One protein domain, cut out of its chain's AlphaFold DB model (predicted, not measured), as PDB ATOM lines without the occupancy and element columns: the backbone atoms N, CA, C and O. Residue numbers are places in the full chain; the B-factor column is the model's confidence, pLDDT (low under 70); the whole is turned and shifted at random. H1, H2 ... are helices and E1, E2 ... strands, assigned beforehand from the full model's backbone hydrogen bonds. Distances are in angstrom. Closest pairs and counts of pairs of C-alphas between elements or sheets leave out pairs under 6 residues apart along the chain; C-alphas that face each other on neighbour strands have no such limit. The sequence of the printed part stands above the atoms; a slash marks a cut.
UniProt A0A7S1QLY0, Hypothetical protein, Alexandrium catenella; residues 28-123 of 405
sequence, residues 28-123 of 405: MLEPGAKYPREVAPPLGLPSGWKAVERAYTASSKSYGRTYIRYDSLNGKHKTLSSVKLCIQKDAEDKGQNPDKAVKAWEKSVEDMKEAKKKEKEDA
ATOM      1  N   MET A  28     -41.318  -6.933 -44.818       87.81
ATOM      2  CA  MET A  28     -40.247  -6.268 -45.555       87.81
ATOM      3  C   MET A  28     -39.833  -5.010 -44.787       87.81
ATOM      4  O   MET A  28     -40.652  -4.446 -44.060       87.81
ATOM      5  N   LEU A  29     -38.580  -4.578 -44.934       90.25
ATOM      6  CA  LEU A  29     -38.135  -3.306 -44.364       90.25
ATOM      7  C   LEU A  29     -38.981  -2.157 -44.927       90.25
ATOM      8  O   LEU A  29     -39.012  -1.936 -46.135       90.25
ATOM      9  N   GLU A  30     -39.651  -1.424 -44.042       91.19
ATOM     10  CA  GLU A  30     -40.294  -0.158 -44.396       91.19
ATOM     11  C   GLU A  30     -39.220   0.889 -44.759       91.19
ATOM     12  O   GLU A  30     -38.317   1.125 -43.945       91.19
ATOM     13  N   PRO A  31     -39.279   1.514 -45.953       92.62
ATOM     14  CA  PRO A  31     -38.338   2.561 -46.346       92.62
ATOM     15  C   PRO A  31     -38.308   3.705 -45.323       92.62
ATOM     16  O   PRO A  31     -39.350   4.220 -44.930       92.62
ATOM     17  N   GLY A  32     -37.112   4.091 -44.870       93.75
ATOM     18  CA  GLY A  32     -36.917   5.177 -43.899       93.75
ATOM     19  C   GLY A  32     -37.135   4.805 -42.425       93.75
ATOM     20  O   GLY A  32     -36.801   5.600 -41.546       93.75
ATOM     21  N   ALA A  33     -37.629   3.602 -42.115       95.81
ATOM     22  CA  ALA A  33     -37.760   3.152 -40.731       95.81
ATOM     23  C   ALA A  33     -36.383   2.826 -40.116       95.81
ATOM     24  O   ALA A  33     -35.580   2.093 -40.697       95.81
ATOM     25  N   LYS A  34     -36.120   3.337 -38.906       97.06
ATOM     26  CA  LYS A  34     -34.925   2.993 -38.118       97.06
ATOM     27  C   LYS A  34     -35.190   1.729 -37.297       97.06
ATOM     28  O   LYS A  34     -36.234   1.621 -36.660       97.06
ATOM     29  N   TYR A  35     -34.240   0.792 -37.293       96.50
ATOM     30  CA  TYR A  35     -34.300  -0.446 -36.507       96.50
ATOM     31  C   TYR A  35     -33.120  -0.518 -35.525       96.50
ATOM     32  O   TYR A  35     -32.017  -0.111 -35.892       96.50
ATOM     33  N   PRO A  36     -33.302  -1.079 -34.314       97.38
ATOM     34  CA  PRO A  36     -34.543  -1.647 -33.777       97.38
ATOM     35  C   PRO A  36     -35.605  -0.585 -33.435       97.38
ATOM     36  O   PRO A  36     -35.252   0.514 -33.015       97.38
ATOM     37  N   ARG A  37     -36.894  -0.925 -33.567       97.56
ATOM     38  CA  ARG A  37     -38.015  -0.067 -33.132       97.56
ATOM     39  C   ARG A  37     -38.987  -0.823 -32.239       97.56
ATOM     40  O   ARG A  37     -39.168  -2.030 -32.395       97.56
ATOM     41  N   GLU A  38     -39.606  -0.117 -31.307       97.62
ATOM     42  CA  GLU A  38     -40.673  -0.672 -30.479       97.62
ATOM     43  C   GLU A  38     -41.968  -0.768 -31.295       97.62
ATOM     44  O   GLU A  38     -42.296   0.131 -32.070       97.62
ATOM     45  N   VAL A  39     -42.679  -1.885 -31.159       97.19
ATOM     46  CA  VAL A  39     -43.957  -2.137 -31.833       97.19
ATOM     47  C   VAL A  39     -45.020  -2.497 -30.805       97.19
ATOM     48  O   VAL A  39     -44.703  -2.954 -29.707       97.19
ATOM     49  N   ALA A  40     -46.291  -2.316 -31.174       96.88
ATOM     50  CA  ALA A  40     -47.408  -2.648 -30.300       96.88
ATOM     51  C   ALA A  40     -47.282  -4.097 -29.778       96.88
ATOM     52  O   ALA A  40     -47.056  -5.018 -30.579       96.88
ATOM     53  N   PRO A  41     -47.403  -4.316 -28.456       95.62
ATOM     54  CA  PRO A  41     -47.217  -5.631 -27.869       95.62
ATOM     55  C   PRO A  41     -48.282  -6.593 -28.410       95.62
ATOM     56  O   PRO A  41     -49.463  -6.241 -28.474       95.62
ATOM     57  N   PRO A  42     -47.902  -7.816 -28.823       94.25
ATOM     58  CA  PRO A  42     -48.881  -8.805 -29.222       94.25
ATOM     59  C   PRO A  42     -49.726  -9.211 -28.020       94.25
ATOM     60  O   PRO A  42     -49.310  -9.135 -26.861       94.25
ATOM     61  N   LEU A  43     -50.918  -9.705 -28.319       90.50
ATOM     62  CA  LEU A  43     -51.871 -10.073 -27.296       90.50
ATOM     63  C   LEU A  43     -51.326 -11.189 -26.382       90.50
ATOM     64  O   LEU A  43     -50.823 -12.215 -26.849       90.50
ATOM     65  N   GLY A  44     -51.444 -10.972 -25.069       93.62
ATOM     66  CA  GLY A  44     -50.956 -11.880 -24.030       93.62
ATOM     67  C   GLY A  44     -49.480 -11.707 -23.656       93.62
ATOM     68  O   GLY A  44     -48.954 -12.537 -22.918       93.62
ATOM     69  N   LEU A  45     -48.802 -10.661 -24.142       96.81
ATOM     70  CA  LEU A  45     -47.498 -10.269 -23.607       96.81
ATOM     71  C   LEU A  45     -47.663  -9.739 -22.161       96.81
ATOM     72  O   LEU A  45     -48.524  -8.882 -21.952       96.81
ATOM     73  N   PRO A  46     -46.889 -10.221 -21.166       97.31
ATOM     74  CA  PRO A  46     -47.028  -9.759 -19.784       97.31
ATOM     75  C   PRO A  46     -46.721  -8.265 -19.624       97.31
ATOM     76  O   PRO A  46     -45.870  -7.708 -20.322       97.31
ATOM     77  N   SER A  47     -47.371  -7.619 -18.654       96.38
ATOM     78  CA  SER A  47     -47.044  -6.247 -18.256       96.38
ATOM     79  C   SER A  47     -45.587  -6.172 -17.794       96.38
ATOM     80  O   SER A  47     -45.175  -6.972 -16.953       96.38
ATOM     81  N   GLY A  48     -44.817  -5.216 -18.313       96.81
ATOM     82  CA  GLY A  48     -43.377  -5.131 -18.040       96.81
ATOM     83  C   GLY A  48     -42.490  -5.692 -19.153       96.81
ATOM     84  O   GLY A  48     -41.274  -5.752 -18.988       96.81
ATOM     85  N   TRP A  49     -43.070  -6.077 -20.289       98.31
ATOM     86  CA  TRP A  49     -42.353  -6.512 -21.485       98.31
ATOM     87  C   TRP A  49     -42.701  -5.624 -22.675       98.31
ATOM     88  O   TRP A  49     -43.823  -5.129 -22.779       98.31
ATOM     89  N   LYS A  50     -41.756  -5.473 -23.604       98.12
ATOM     90  CA  LYS A  50     -41.961  -4.767 -24.872       98.12
ATOM     91  C   LYS A  50     -41.606  -5.634 -26.071       98.12
ATOM     92  O   LYS A  50     -40.715  -6.484 -26.004       98.12
ATOM     93  N   ALA A  51     -42.311  -5.412 -27.177       98.00
ATOM     94  CA  ALA A  51     -42.020  -6.039 -28.458       98.00
ATOM     95  C   ALA A  51     -41.126  -5.110 -29.289       98.00
ATOM     96  O   ALA A  51     -41.457  -3.954 -29.530       98.00
ATOM     97  N   VAL A  52     -39.983  -5.624 -29.731       97.88
ATOM     98  CA  VAL A  52     -38.972  -4.888 -30.489       97.88
ATOM     99  C   VAL A  52     -38.823  -5.531 -31.862       97.88
ATOM    100  O   VAL A  52     -38.411  -6.687 -31.989       97.88
ATOM    101  N   GLU A  53     -39.154  -4.778 -32.902       97.06
ATOM    102  CA  GLU A  53     -38.924  -5.162 -34.287       97.06
ATOM    103  C   GLU A  53     -37.467  -4.880 -34.668       97.06
ATOM    104  O   GLU A  53     -36.950  -3.775 -34.486       97.06
ATOM    105  N   ARG A  54     -36.786  -5.902 -35.185       97.31
ATOM    106  CA  ARG A  54     -35.373  -5.880 -35.572       97.31
ATOM    107  C   ARG A  54     -35.240  -6.236 -37.048       97.31
ATOM    108  O   ARG A  54     -35.976  -7.083 -37.549       97.31
ATOM    109  N   ALA A  55     -34.277  -5.629 -37.730       97.06
ATOM    110  CA  ALA A  55     -33.917  -5.982 -39.099       97.06
ATOM    111  C   ALA A  55     -32.892  -7.126 -39.112       97.06
ATOM    112  O   ALA A  55     -32.023  -7.205 -38.238       97.06
ATOM    113  N   TYR A  56     -32.978  -8.017 -40.100       96.06
ATOM    114  CA  TYR A  56     -31.879  -8.939 -40.386       96.06
ATOM    115  C   TYR A  56     -30.671  -8.172 -40.944       96.06
ATOM    116  O   TYR A  56     -30.824  -7.260 -41.753       96.06
ATOM    117  N   THR A  57     -29.467  -8.564 -40.525       96.00
ATOM    118  CA  THR A  57     -28.205  -8.004 -41.028       96.00
ATOM    119  C   THR A  57     -27.963  -8.394 -42.488       96.00
ATOM    120  O   THR A  57     -28.493  -9.403 -42.957       96.00
ATOM    121  N   ALA A  58     -27.115  -7.635 -43.192       95.44
ATOM    122  CA  ALA A  58     -26.720  -7.903 -44.584       95.44
ATOM    123  C   ALA A  58     -26.122  -9.303 -44.802       95.44
ATOM    124  O   ALA A  58     -26.252  -9.878 -45.875       95.44
ATOM    125  N   SER A  59     -25.529  -9.889 -43.760       94.81
ATOM    126  CA  SER A  59     -24.984 -11.249 -43.779       94.81
ATOM    127  C   SER A  59     -26.041 -12.361 -43.719       94.81
ATOM    128  O   SER A  59     -25.718 -13.535 -43.905       94.81
ATOM    129  N   SER A  60     -27.305 -12.043 -43.426       94.12
ATOM    130  CA  SER A  60     -28.365 -13.041 -43.311       94.12
ATOM    131  C   SER A  60     -29.010 -13.339 -44.663       94.12
ATOM    132  O   SER A  60     -29.366 -12.432 -45.407       94.12
ATOM    133  N   LYS A  61     -29.338 -14.613 -44.915       91.50
ATOM    134  CA  LYS A  61     -30.192 -15.023 -46.051       91.50
ATOM    135  C   LYS A  61     -31.569 -14.344 -46.054       91.50
ATOM    136  O   LYS A  61     -32.264 -14.368 -47.062       91.50
ATOM    137  N   SER A  62     -32.000 -13.814 -44.908       91.62
ATOM    138  CA  SER A  62     -33.254 -13.068 -44.751       91.62
ATOM    139  C   SER A  62     -33.043 -11.551 -44.733       91.62
ATOM    140  O   SER A  62     -33.899 -10.835 -44.213       91.62
ATOM    141  N   TYR A  63     -31.922 -11.052 -45.266       94.75
ATOM    142  CA  TYR A  63     -31.695  -9.618 -45.444       94.75
ATOM    143  C   TYR A  63     -32.876  -8.956 -46.169       94.75
ATOM    144  O   TYR A  63     -33.509  -9.556 -47.039       94.75
ATOM    145  N   GLY A  64     -33.218  -7.738 -45.752       92.19
ATOM    146  CA  GLY A  64     -34.413  -7.036 -46.230       92.19
ATOM    147  C   GLY A  64     -35.711  -7.390 -45.494       92.19
ATOM    148  O   GLY A  64     -36.753  -6.809 -45.793       92.19
ATOM    149  N   ARG A  65     -35.673  -8.314 -44.523       94.12
ATOM    150  CA  ARG A  65     -36.830  -8.684 -43.693       94.12
ATOM    151  C   ARG A  65     -36.648  -8.235 -42.242       94.12
ATOM    152  O   ARG A  65     -35.521  -8.082 -41.761       94.12
ATOM    153  N   THR A  66     -37.754  -8.077 -41.526       96.06
ATOM    154  CA  THR A  66     -37.778  -7.826 -40.080       96.06
ATOM    155  C   THR A  66     -38.243  -9.054 -39.298       96.06
ATOM    156  O   THR A  66     -38.866  -9.980 -39.831       96.06
ATOM    157  N   TYR A  67     -37.914  -9.080 -38.010       95.38
ATOM    158  CA  TYR A  67     -38.397 -10.061 -37.046       95.38
ATOM    159  C   TYR A  67     -38.680  -9.393 -35.698       95.38
ATOM    160  O   TYR A  67     -38.020  -8.430 -35.315       95.38
ATOM    161  N   ILE A  68     -39.652  -9.926 -34.956       96.44
ATOM    162  CA  ILE A  68     -40.004  -9.424 -33.622       96.44
ATOM    163  C   ILE A  68     -39.252 -10.229 -32.556       96.44
ATOM    164  O   ILE A  68     -39.169 -11.466 -32.612       96.44
ATOM    165  N   ARG A  69     -38.695  -9.512 -31.581       97.69
ATOM    166  CA  ARG A  69     -38.154 -10.037 -30.326       97.69
ATOM    167  C   ARG A  69     -38.805  -9.345 -29.143       97.69
ATOM    168  O   ARG A  69     -39.403  -8.289 -29.302       97.69
ATOM    169  N   TYR A  70     -38.684  -9.951 -27.974       98.06
ATOM    170  CA  TYR A  70     -39.265  -9.422 -26.752       98.06
ATOM    171  C   TYR A  70     -38.169  -9.167 -25.729       98.06
ATOM    172  O   TYR A  70     -37.330 -10.040 -25.481       98.06
ATOM    173  N   ASP A  71     -38.209  -7.968 -25.161       98.38
ATOM    174  CA  ASP A  71     -37.266  -7.490 -24.159       98.38
ATOM    175  C   ASP A  71     -38.067  -7.123 -22.901       98.38
ATOM    176  O   ASP A  71     -39.129  -6.498 -22.994       98.38
ATOM    177  N   SER A  72     -37.591  -7.518 -21.722       98.25
ATOM    178  CA  SER A  72     -38.189  -7.101 -20.455       98.25
ATOM    179  C   SER A  72     -37.781  -5.659 -20.134       98.25
ATOM    180  O   SER A  72     -36.649  -5.241 -20.396       98.25
ATOM    181  N   LEU A  73     -38.689  -4.868 -19.559       97.75
ATOM    182  CA  LEU A  73     -38.435  -3.460 -19.226       97.75
ATOM    183  C   LEU A  73     -37.374  -3.302 -18.129       97.75
ATOM    184  O   LEU A  73     -36.632  -2.326 -18.136       97.75
ATOM    185  N   ASN A  74     -37.241  -4.292 -17.241       96.94
ATOM    186  CA  ASN A  74     -36.174  -4.345 -16.236       96.94
ATOM    187  C   ASN A  74     -34.788  -4.695 -16.827       96.94
ATOM    188  O   ASN A  74     -33.804  -4.733 -16.098       96.94
ATOM    189  N   GLY A  75     -34.698  -5.008 -18.126       97.38
ATOM    190  CA  GLY A  75     -33.450  -5.346 -18.812       97.38
ATOM    191  C   GLY A  75     -32.881  -6.740 -18.519       97.38
ATOM    192  O   GLY A  75     -31.868  -7.090 -19.129       97.38
ATOM    193  N   LYS A  76     -33.517  -7.537 -17.647       97.94
ATOM    194  CA  LYS A  76     -33.057  -8.873 -17.229       97.94
ATOM    195  C   LYS A  76     -33.099  -9.901 -18.363       97.94
ATOM    196  O   LYS A  76     -32.169 -10.688 -18.515       97.94
ATOM    197  N   HIS A  77     -34.149  -9.872 -19.181       98.12
ATOM    198  CA  HIS A  77     -34.342 -10.785 -20.305       98.12
ATOM    199  C   HIS A  77     -34.384  -9.984 -21.601       98.12
ATOM    200  O   HIS A  77     -35.200  -9.079 -21.764       98.12
ATOM    201  N   LYS A  78     -33.510 -10.318 -22.549       98.00
ATOM    202  CA  LYS A  78     -33.445  -9.649 -23.853       98.00
ATOM    203  C   LYS A  78     -33.539 -10.665 -24.977       98.00
ATOM    204  O   LYS A  78     -33.087 -11.803 -24.862       98.00
ATOM    205  N   THR A  79     -34.059 -10.225 -26.111       96.44
ATOM    206  CA  THR A  79     -34.084 -10.942 -27.385       96.44
ATOM    207  C   THR A  79     -34.856 -12.264 -27.372       96.44
ATOM    208  O   THR A  79     -34.558 -13.166 -28.158       96.44
ATOM    209  N   LEU A  80     -35.894 -12.390 -26.537       97.69
ATOM    210  CA  LEU A  80     -36.720 -13.598 -26.525       97.69
ATOM    211  C   LEU A  80     -37.501 -13.736 -27.835       97.69
ATOM    212  O   LEU A  80     -37.962 -12.764 -28.432       97.69
ATOM    213  N   SER A  81     -37.637 -14.975 -28.307       95.94
ATOM    214  CA  SER A  81     -38.197 -15.280 -29.627       95.94
ATOM    215  C   SER A  81     -39.712 -15.498 -29.633       95.94
ATOM    216  O   SER A  81     -40.311 -15.531 -30.707       95.94
ATOM    217  N   SER A  82     -40.350 -15.659 -28.467       96.31
ATOM    218  CA  SER A  82     -41.788 -15.935 -28.371       96.31
ATOM    219  C   SER A  82     -42.422 -15.371 -27.101       96.31
ATOM    220  O   SER A  82     -41.788 -15.345 -26.048       96.31
ATOM    221  N   VAL A  83     -43.705 -15.004 -27.192       96.81
ATOM    222  CA  VAL A  83     -44.525 -14.560 -26.049       96.81
ATOM    223  C   VAL A  83     -44.593 -15.638 -24.962       96.81
ATOM    224  O   VAL A  83     -44.490 -15.329 -23.783       96.81
ATOM    225  N   LYS A  84     -44.654 -16.918 -25.355       97.25
ATOM    226  CA  LYS A  84     -44.643 -18.060 -24.428       97.25
ATOM    227  C   LYS A  84     -43.390 -18.089 -23.543       97.25
ATOM    228  O   LYS A  84     -43.510 -18.304 -22.344       97.25
ATOM    229  N   LEU A  85     -42.210 -17.829 -24.117       97.69
ATOM    230  CA  LEU A  85     -40.967 -17.721 -23.340       97.69
ATOM    231  C   LEU A  85     -40.972 -16.496 -22.419       97.69
ATOM    232  O   LEU A  85     -40.437 -16.576 -21.321       97.69
ATOM    233  N   CYS A  86     -41.594 -15.392 -22.843       98.06
ATOM    234  CA  CYS A  86     -41.737 -14.203 -21.999       98.06
ATOM    235  C   CYS A  86     -42.604 -14.508 -20.779       98.06
ATOM    236  O   CYS A  86     -42.192 -14.223 -19.668       98.06
ATOM    237  N   ILE A  87     -43.758 -15.158 -20.972       98.06
ATOM    238  CA  ILE A  87     -44.654 -15.575 -19.880       98.06
ATOM    239  C   ILE A  87     -43.941 -16.530 -18.922       98.06
ATOM    240  O   ILE A  87     -44.061 -16.387 -17.710       98.06
ATOM    241  N   GLN A  88     -43.177 -17.485 -19.458       98.19
ATOM    242  CA  GLN A  88     -42.406 -18.419 -18.645       98.19
ATOM    243  C   GLN A  88     -41.379 -17.679 -17.772       98.19
ATOM    244  O   GLN A  88     -41.350 -17.881 -16.563       98.19
ATOM    245  N   LYS A  89     -40.579 -16.784 -18.370       98.25
ATOM    246  CA  LYS A  89     -39.551 -16.012 -17.653       98.25
ATOM    247  C   LYS A  89     -40.136 -14.989 -16.680       98.25
ATOM    248  O   LYS A  89     -39.589 -14.806 -15.602       98.25
ATOM    249  N   ASP A  90     -41.262 -14.377 -17.026       98.31
ATOM    250  CA  ASP A  90     -42.003 -13.465 -16.153       98.31
ATOM    251  C   ASP A  90     -42.555 -14.182 -14.915       98.31
ATOM    252  O   ASP A  90     -42.445 -13.673 -13.802       98.31
ATOM    253  N   ALA A  91     -43.098 -15.391 -15.092       98.06
ATOM    254  CA  ALA A  91     -43.558 -16.223 -13.985       98.06
ATOM    255  C   ALA A  91     -42.392 -16.655 -13.083       98.06
ATOM    256  O   ALA A  91     -42.515 -16.550 -11.866       98.06
ATOM    257  N   GLU A  92     -41.255 -17.062 -13.665       98.06
ATOM    258  CA  GLU A  92     -40.026 -17.370 -12.915       98.06
ATOM    259  C   GLU A  92     -39.556 -16.161 -12.086       98.06
ATOM    260  O   GLU A  92     -39.303 -16.297 -10.891       98.06
ATOM    261  N   ASP A  93     -39.508 -14.968 -12.686       97.75
ATOM    262  CA  ASP A  93     -39.092 -13.732 -12.011       97.75
ATOM    263  C   ASP A  93     -40.034 -13.325 -10.867       97.75
ATOM    264  O   ASP A  93     -39.591 -12.722  -9.891       97.75
ATOM    265  N   LYS A  94     -41.322 -13.666 -10.972       97.44
ATOM    266  CA  LYS A  94     -42.348 -13.411  -9.948       97.44
ATOM    267  C   LYS A  94     -42.481 -14.537  -8.916       97.44
ATOM    268  O   LYS A  94     -43.356 -14.454  -8.057       97.44
ATOM    269  N   GLY A  95     -41.676 -15.600  -9.006       97.75
ATOM    270  CA  GLY A  95     -41.782 -16.768  -8.122       97.75
ATOM    271  C   GLY A  95     -43.061 -17.594  -8.324       97.75
ATOM    272  O   GLY A  95     -43.488 -18.313  -7.425       97.75
ATOM    273  N   GLN A  96     -43.703 -17.488  -9.490       97.88
ATOM    274  CA  GLN A  96     -44.898 -18.246  -9.860       97.88
ATOM    275  C   GLN A  96     -44.531 -19.499 -10.668       97.88
ATOM    276  O   GLN A  96     -43.501 -19.553 -11.334       97.88
ATOM    277  N   ASN A  97     -45.405 -20.512 -10.665       98.00
ATOM    278  CA  ASN A  97     -45.198 -21.714 -11.475       98.00
ATOM    279  C   ASN A  97     -45.313 -21.382 -12.985       98.00
ATOM    280  O   ASN A  97     -46.414 -21.031 -13.438       98.00
ATOM    281  N   PRO A  98     -44.239 -21.539 -13.785       97.94
ATOM    282  CA  PRO A  98     -44.240 -21.103 -15.180       97.94
ATOM    283  C   PRO A  98     -45.180 -21.911 -16.080       97.94
ATOM    284  O   PRO A  98     -45.835 -21.349 -16.961       97.94
ATOM    285  N   ASP A  99     -45.324 -23.214 -15.831       97.31
ATOM    286  CA  ASP A  99     -46.218 -24.080 -16.607       97.31
ATOM    287  C   ASP A  99     -47.688 -23.707 -16.404       97.31
ATOM    288  O   ASP A  99     -48.484 -23.739 -17.347       97.31
ATOM    289  N   LYS A 100     -48.061 -23.314 -15.179       97.81
ATOM    290  CA  LYS A 100     -49.420 -22.849 -14.872       97.81
ATOM    291  C   LYS A 100     -49.736 -21.542 -15.609       97.81
ATOM    292  O   LYS A 100     -50.816 -21.429 -16.189       97.81
ATOM    293  N   ALA A 101     -48.794 -20.596 -15.634       97.50
ATOM    294  CA  ALA A 101     -48.950 -19.324 -16.342       97.50
ATOM    295  C   ALA A 101     -49.083 -19.524 -17.863       97.50
ATOM    296  O   ALA A 101     -49.988 -18.976 -18.494       97.50
ATOM    297  N   VAL A 102     -48.239 -20.381 -18.448       96.94
ATOM    298  CA  VAL A 102     -48.306 -20.738 -19.871       96.94
ATOM    299  C   VAL A 102     -49.646 -21.387 -20.226       96.94
ATOM    300  O   VAL A 102     -50.252 -20.998 -21.224       96.94
ATOM    301  N   LYS A 103     -50.137 -22.339 -19.421       97.31
ATOM    302  CA  LYS A 103     -51.434 -22.998 -19.661       97.31
ATOM    303  C   LYS A 103     -52.606 -22.015 -19.611       97.31
ATOM    304  O   LYS A 103     -53.504 -22.105 -20.445       97.31
ATOM    305  N   ALA A 104     -52.596 -21.073 -18.667       96.25
ATOM    306  CA  ALA A 104     -53.634 -20.047 -18.570       96.25
ATOM    307  C   ALA A 104     -53.671 -19.149 -19.820       96.25
ATOM    308  O   ALA A 104     -54.746 -18.873 -20.355       96.25
ATOM    309  N   TRP A 105     -52.502 -18.754 -20.334       95.62
ATOM    310  CA  TRP A 105     -52.403 -18.002 -21.585       95.62
ATOM    311  C   TRP A 105     -52.856 -18.816 -22.802       95.62
ATOM    312  O   TRP A 105     -53.602 -18.299 -23.630       95.62
ATOM    313  N   GLU A 106     -52.451 -20.086 -22.912       95.00
ATOM    314  CA  GLU A 106     -52.878 -20.954 -24.018       95.00
ATOM    315  C   GLU A 106     -54.406 -21.088 -24.068       95.00
ATOM    316  O   GLU A 106     -54.979 -20.933 -25.148       95.00
ATOM    317  N   LYS A 107     -55.055 -21.268 -22.909       95.75
ATOM    318  CA  LYS A 107     -56.518 -21.294 -22.790       95.75
ATOM    319  C   LYS A 107     -57.152 -19.971 -23.228       95.75
ATOM    320  O   LYS A 107     -58.028 -19.974 -24.081       95.75
ATOM    321  N   SER A 108     -56.655 -18.836 -22.736       92.19
ATOM    322  CA  SER A 108     -57.165 -17.521 -23.148       92.19
ATOM    323  C   SER A 108     -57.050 -17.314 -24.667       92.19
ATOM    324  O   SER A 108     -57.994 -16.861 -25.315       92.19
ATOM    325  N   VAL A 109     -55.918 -17.693 -25.273       91.56
ATOM    326  CA  VAL A 109     -55.714 -17.618 -26.729       91.56
ATOM    327  C   VAL A 109     -56.695 -18.503 -27.496       91.56
ATOM    328  O   VAL A 109     -57.105 -18.132 -28.598       91.56
ATOM    329  N   GLU A 110     -57.042 -19.670 -26.962       92.00
ATOM    330  CA  GLU A 110     -58.073 -20.541 -27.522       92.00
ATOM    331  C   GLU A 110     -59.457 -19.893 -27.423       92.00
ATOM    332  O   GLU A 110     -60.083 -19.693 -28.464       92.00
ATOM    333  N   ASP A 111     -59.849 -19.411 -26.243       92.12
ATOM    334  CA  ASP A 111     -61.126 -18.725 -26.009       92.12
ATOM    335  C   ASP A 111     -61.296 -17.507 -26.942       92.12
ATOM    336  O   ASP A 111     -62.343 -17.313 -27.558       92.12
ATOM    337  N   MET A 112     -60.243 -16.708 -27.149       89.81
ATOM    338  CA  MET A 112     -60.273 -15.579 -28.091       89.81
ATOM    339  C   MET A 112     -60.360 -16.015 -29.553       89.81
ATOM    340  O   MET A 112     -60.986 -15.334 -30.369       89.81
ATOM    341  N   LYS A 113     -59.719 -17.129 -29.929       88.88
ATOM    342  CA  LYS A 113     -59.857 -17.682 -31.283       88.88
ATOM    343  C   LYS A 113     -61.268 -18.192 -31.513       88.88
ATOM    344  O   LYS A 113     -61.782 -17.996 -32.613       88.88
ATOM    345  N   GLU A 114     -61.874 -18.822 -30.516       91.94
ATOM    346  CA  GLU A 114     -63.257 -19.279 -30.568       91.94
ATOM    347  C   GLU A 114     -64.232 -18.107 -30.614       91.94
ATOM    348  O   GLU A 114     -65.083 -18.088 -31.498       91.94
ATOM    349  N   ALA A 115     -64.048 -17.080 -29.782       92.75
ATOM    350  CA  ALA A 115     -64.850 -15.860 -29.817       92.75
ATOM    351  C   ALA A 115     -64.749 -15.158 -31.178       92.75
ATOM    352  O   ALA A 115     -65.767 -14.869 -31.798       92.75
ATOM    353  N   LYS A 116     -63.535 -14.986 -31.718       90.06
ATOM    354  CA  LYS A 116     -63.326 -14.401 -33.053       90.06
ATOM    355  C   LYS A 116     -63.874 -15.282 -34.174       90.06
ATOM    356  O   LYS A 116     -64.272 -14.779 -35.222       90.06
ATOM    357  N   LYS A 117     -63.841 -16.606 -34.009       89.69
ATOM    358  CA  LYS A 117     -64.456 -17.537 -34.958       89.69
ATOM    359  C   LYS A 117     -65.970 -17.382 -34.914       89.69
ATOM    360  O   LYS A 117     -66.552 -17.218 -35.974       89.69
ATOM    361  N   LYS A 118     -66.573 -17.365 -33.726       90.31
ATOM    362  CA  LYS A 118     -68.005 -17.153 -33.525       90.31
ATOM    363  C   LYS A 118     -68.449 -15.807 -34.096       90.31
ATOM    364  O   LYS A 118     -69.331 -15.791 -34.933       90.31
ATOM    365  N   GLU A 119     -67.732 -14.724 -33.803       91.00
ATOM    366  CA  GLU A 119     -67.982 -13.395 -34.381       91.00
ATOM    367  C   GLU A 119     -67.927 -13.411 -35.920       91.00
ATOM    368  O   GLU A 119     -68.747 -12.788 -36.592       91.00
ATOM    369  N   LYS A 120     -66.979 -14.154 -36.512       88.81
ATOM    370  CA  LYS A 120     -66.910 -14.338 -37.971       88.81
ATOM    371  C   LYS A 120     -68.059 -15.175 -38.524       88.81
ATOM    372  O   LYS A 120     -68.527 -14.872 -39.622       88.81
ATOM    373  N   GLU A 121     -68.463 -16.228 -37.815       89.12
ATOM    374  CA  GLU A 121     -69.624 -17.047 -38.172       89.12
ATOM    375  C   GLU A 121     -70.890 -16.174 -38.121       89.12
ATOM    376  O   GLU A 121     -71.571 -16.063 -39.134       89.12
ATOM    377  N   ASP A 122     -71.109 -15.430 -37.035       84.31
ATOM    378  CA  ASP A 122     -72.229 -14.495 -36.858       84.31
ATOM    379  C   ASP A 122     -72.220 -13.363 -37.908       84.31
ATOM    380  O   ASP A 122     -73.267 -12.900 -38.356       84.31
ATOM    381  N   ALA A 123     -71.037 -12.948 -38.378       84.31
ATOM    382  CA  ALA A 123     -70.878 -11.978 -39.464       84.31
ATOM    383  C   ALA A 123     -71.114 -12.552 -40.879       84.31
ATOM    384  O   ALA A 123     -70.954 -11.827 -41.867       84.31
TER     385      ALA A 123
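AT A GLANCE: This is residues 28 to 123 of the 405 residues of the protein "Hypothetical protein" of Alexandrium catenella (UniProt A0A7S1QLY0). A small three-stranded sheet has the short helix H1 over one face, making two layers, and after H1 the chain folds back into the long helix H2, whose residues 110 to 122 stick out. The printed part has 96 residues, running E1, E2, E3, H1, H2, of mixed class; E1 - E2 - E3 is a meander, each strand the antiparallel neighbour of the one before. It is loose, radius of gyration of the C-alphas 16.2 A, spanning 43 by 40 by 21 A.

HOW THE PARTS SIT: Inner strand E2, residues 49 to 55, forms hairpins with edge strands E1, residues 37 to 39, and E3, residues 66 to 72. Within hydrogen-bond range are N 37 and O 53, 3.0 A, and N 50 and O 71, 2.9 A. H1, residues 83 to 93, is on the sheet at a height of 9.4 A, over E3. H2, residues 98 to 122, touches H1 with residues 98 to 102 alone, closest C-alphas Gln 88 and Pro 98, 4.8 A. This helical hairpin runs opposite ways at 35.1 degrees, only just a steep tilt. H2 is apart from the strands. In H1 and H2 every O i to N i+4 pair is within hydrogen-bond range.

IN THESE COORDINATES: E1 begins at C-alpha 37 (-38.015, -0.067, -33.132) and is 6.4 A long; E2 is 19.5 A, E3 19.6 A, H1 15.1 A. H2, 36.0 A, ends at C-alpha 122 (-72.229, -14.495, -36.858).

THE WHOLE: The C-alphas farthest apart, Ser 59 and Asp 122, are 47.9 A apart. The printed part has no cut and no long link; no printed residue is under 70 in pLDDT.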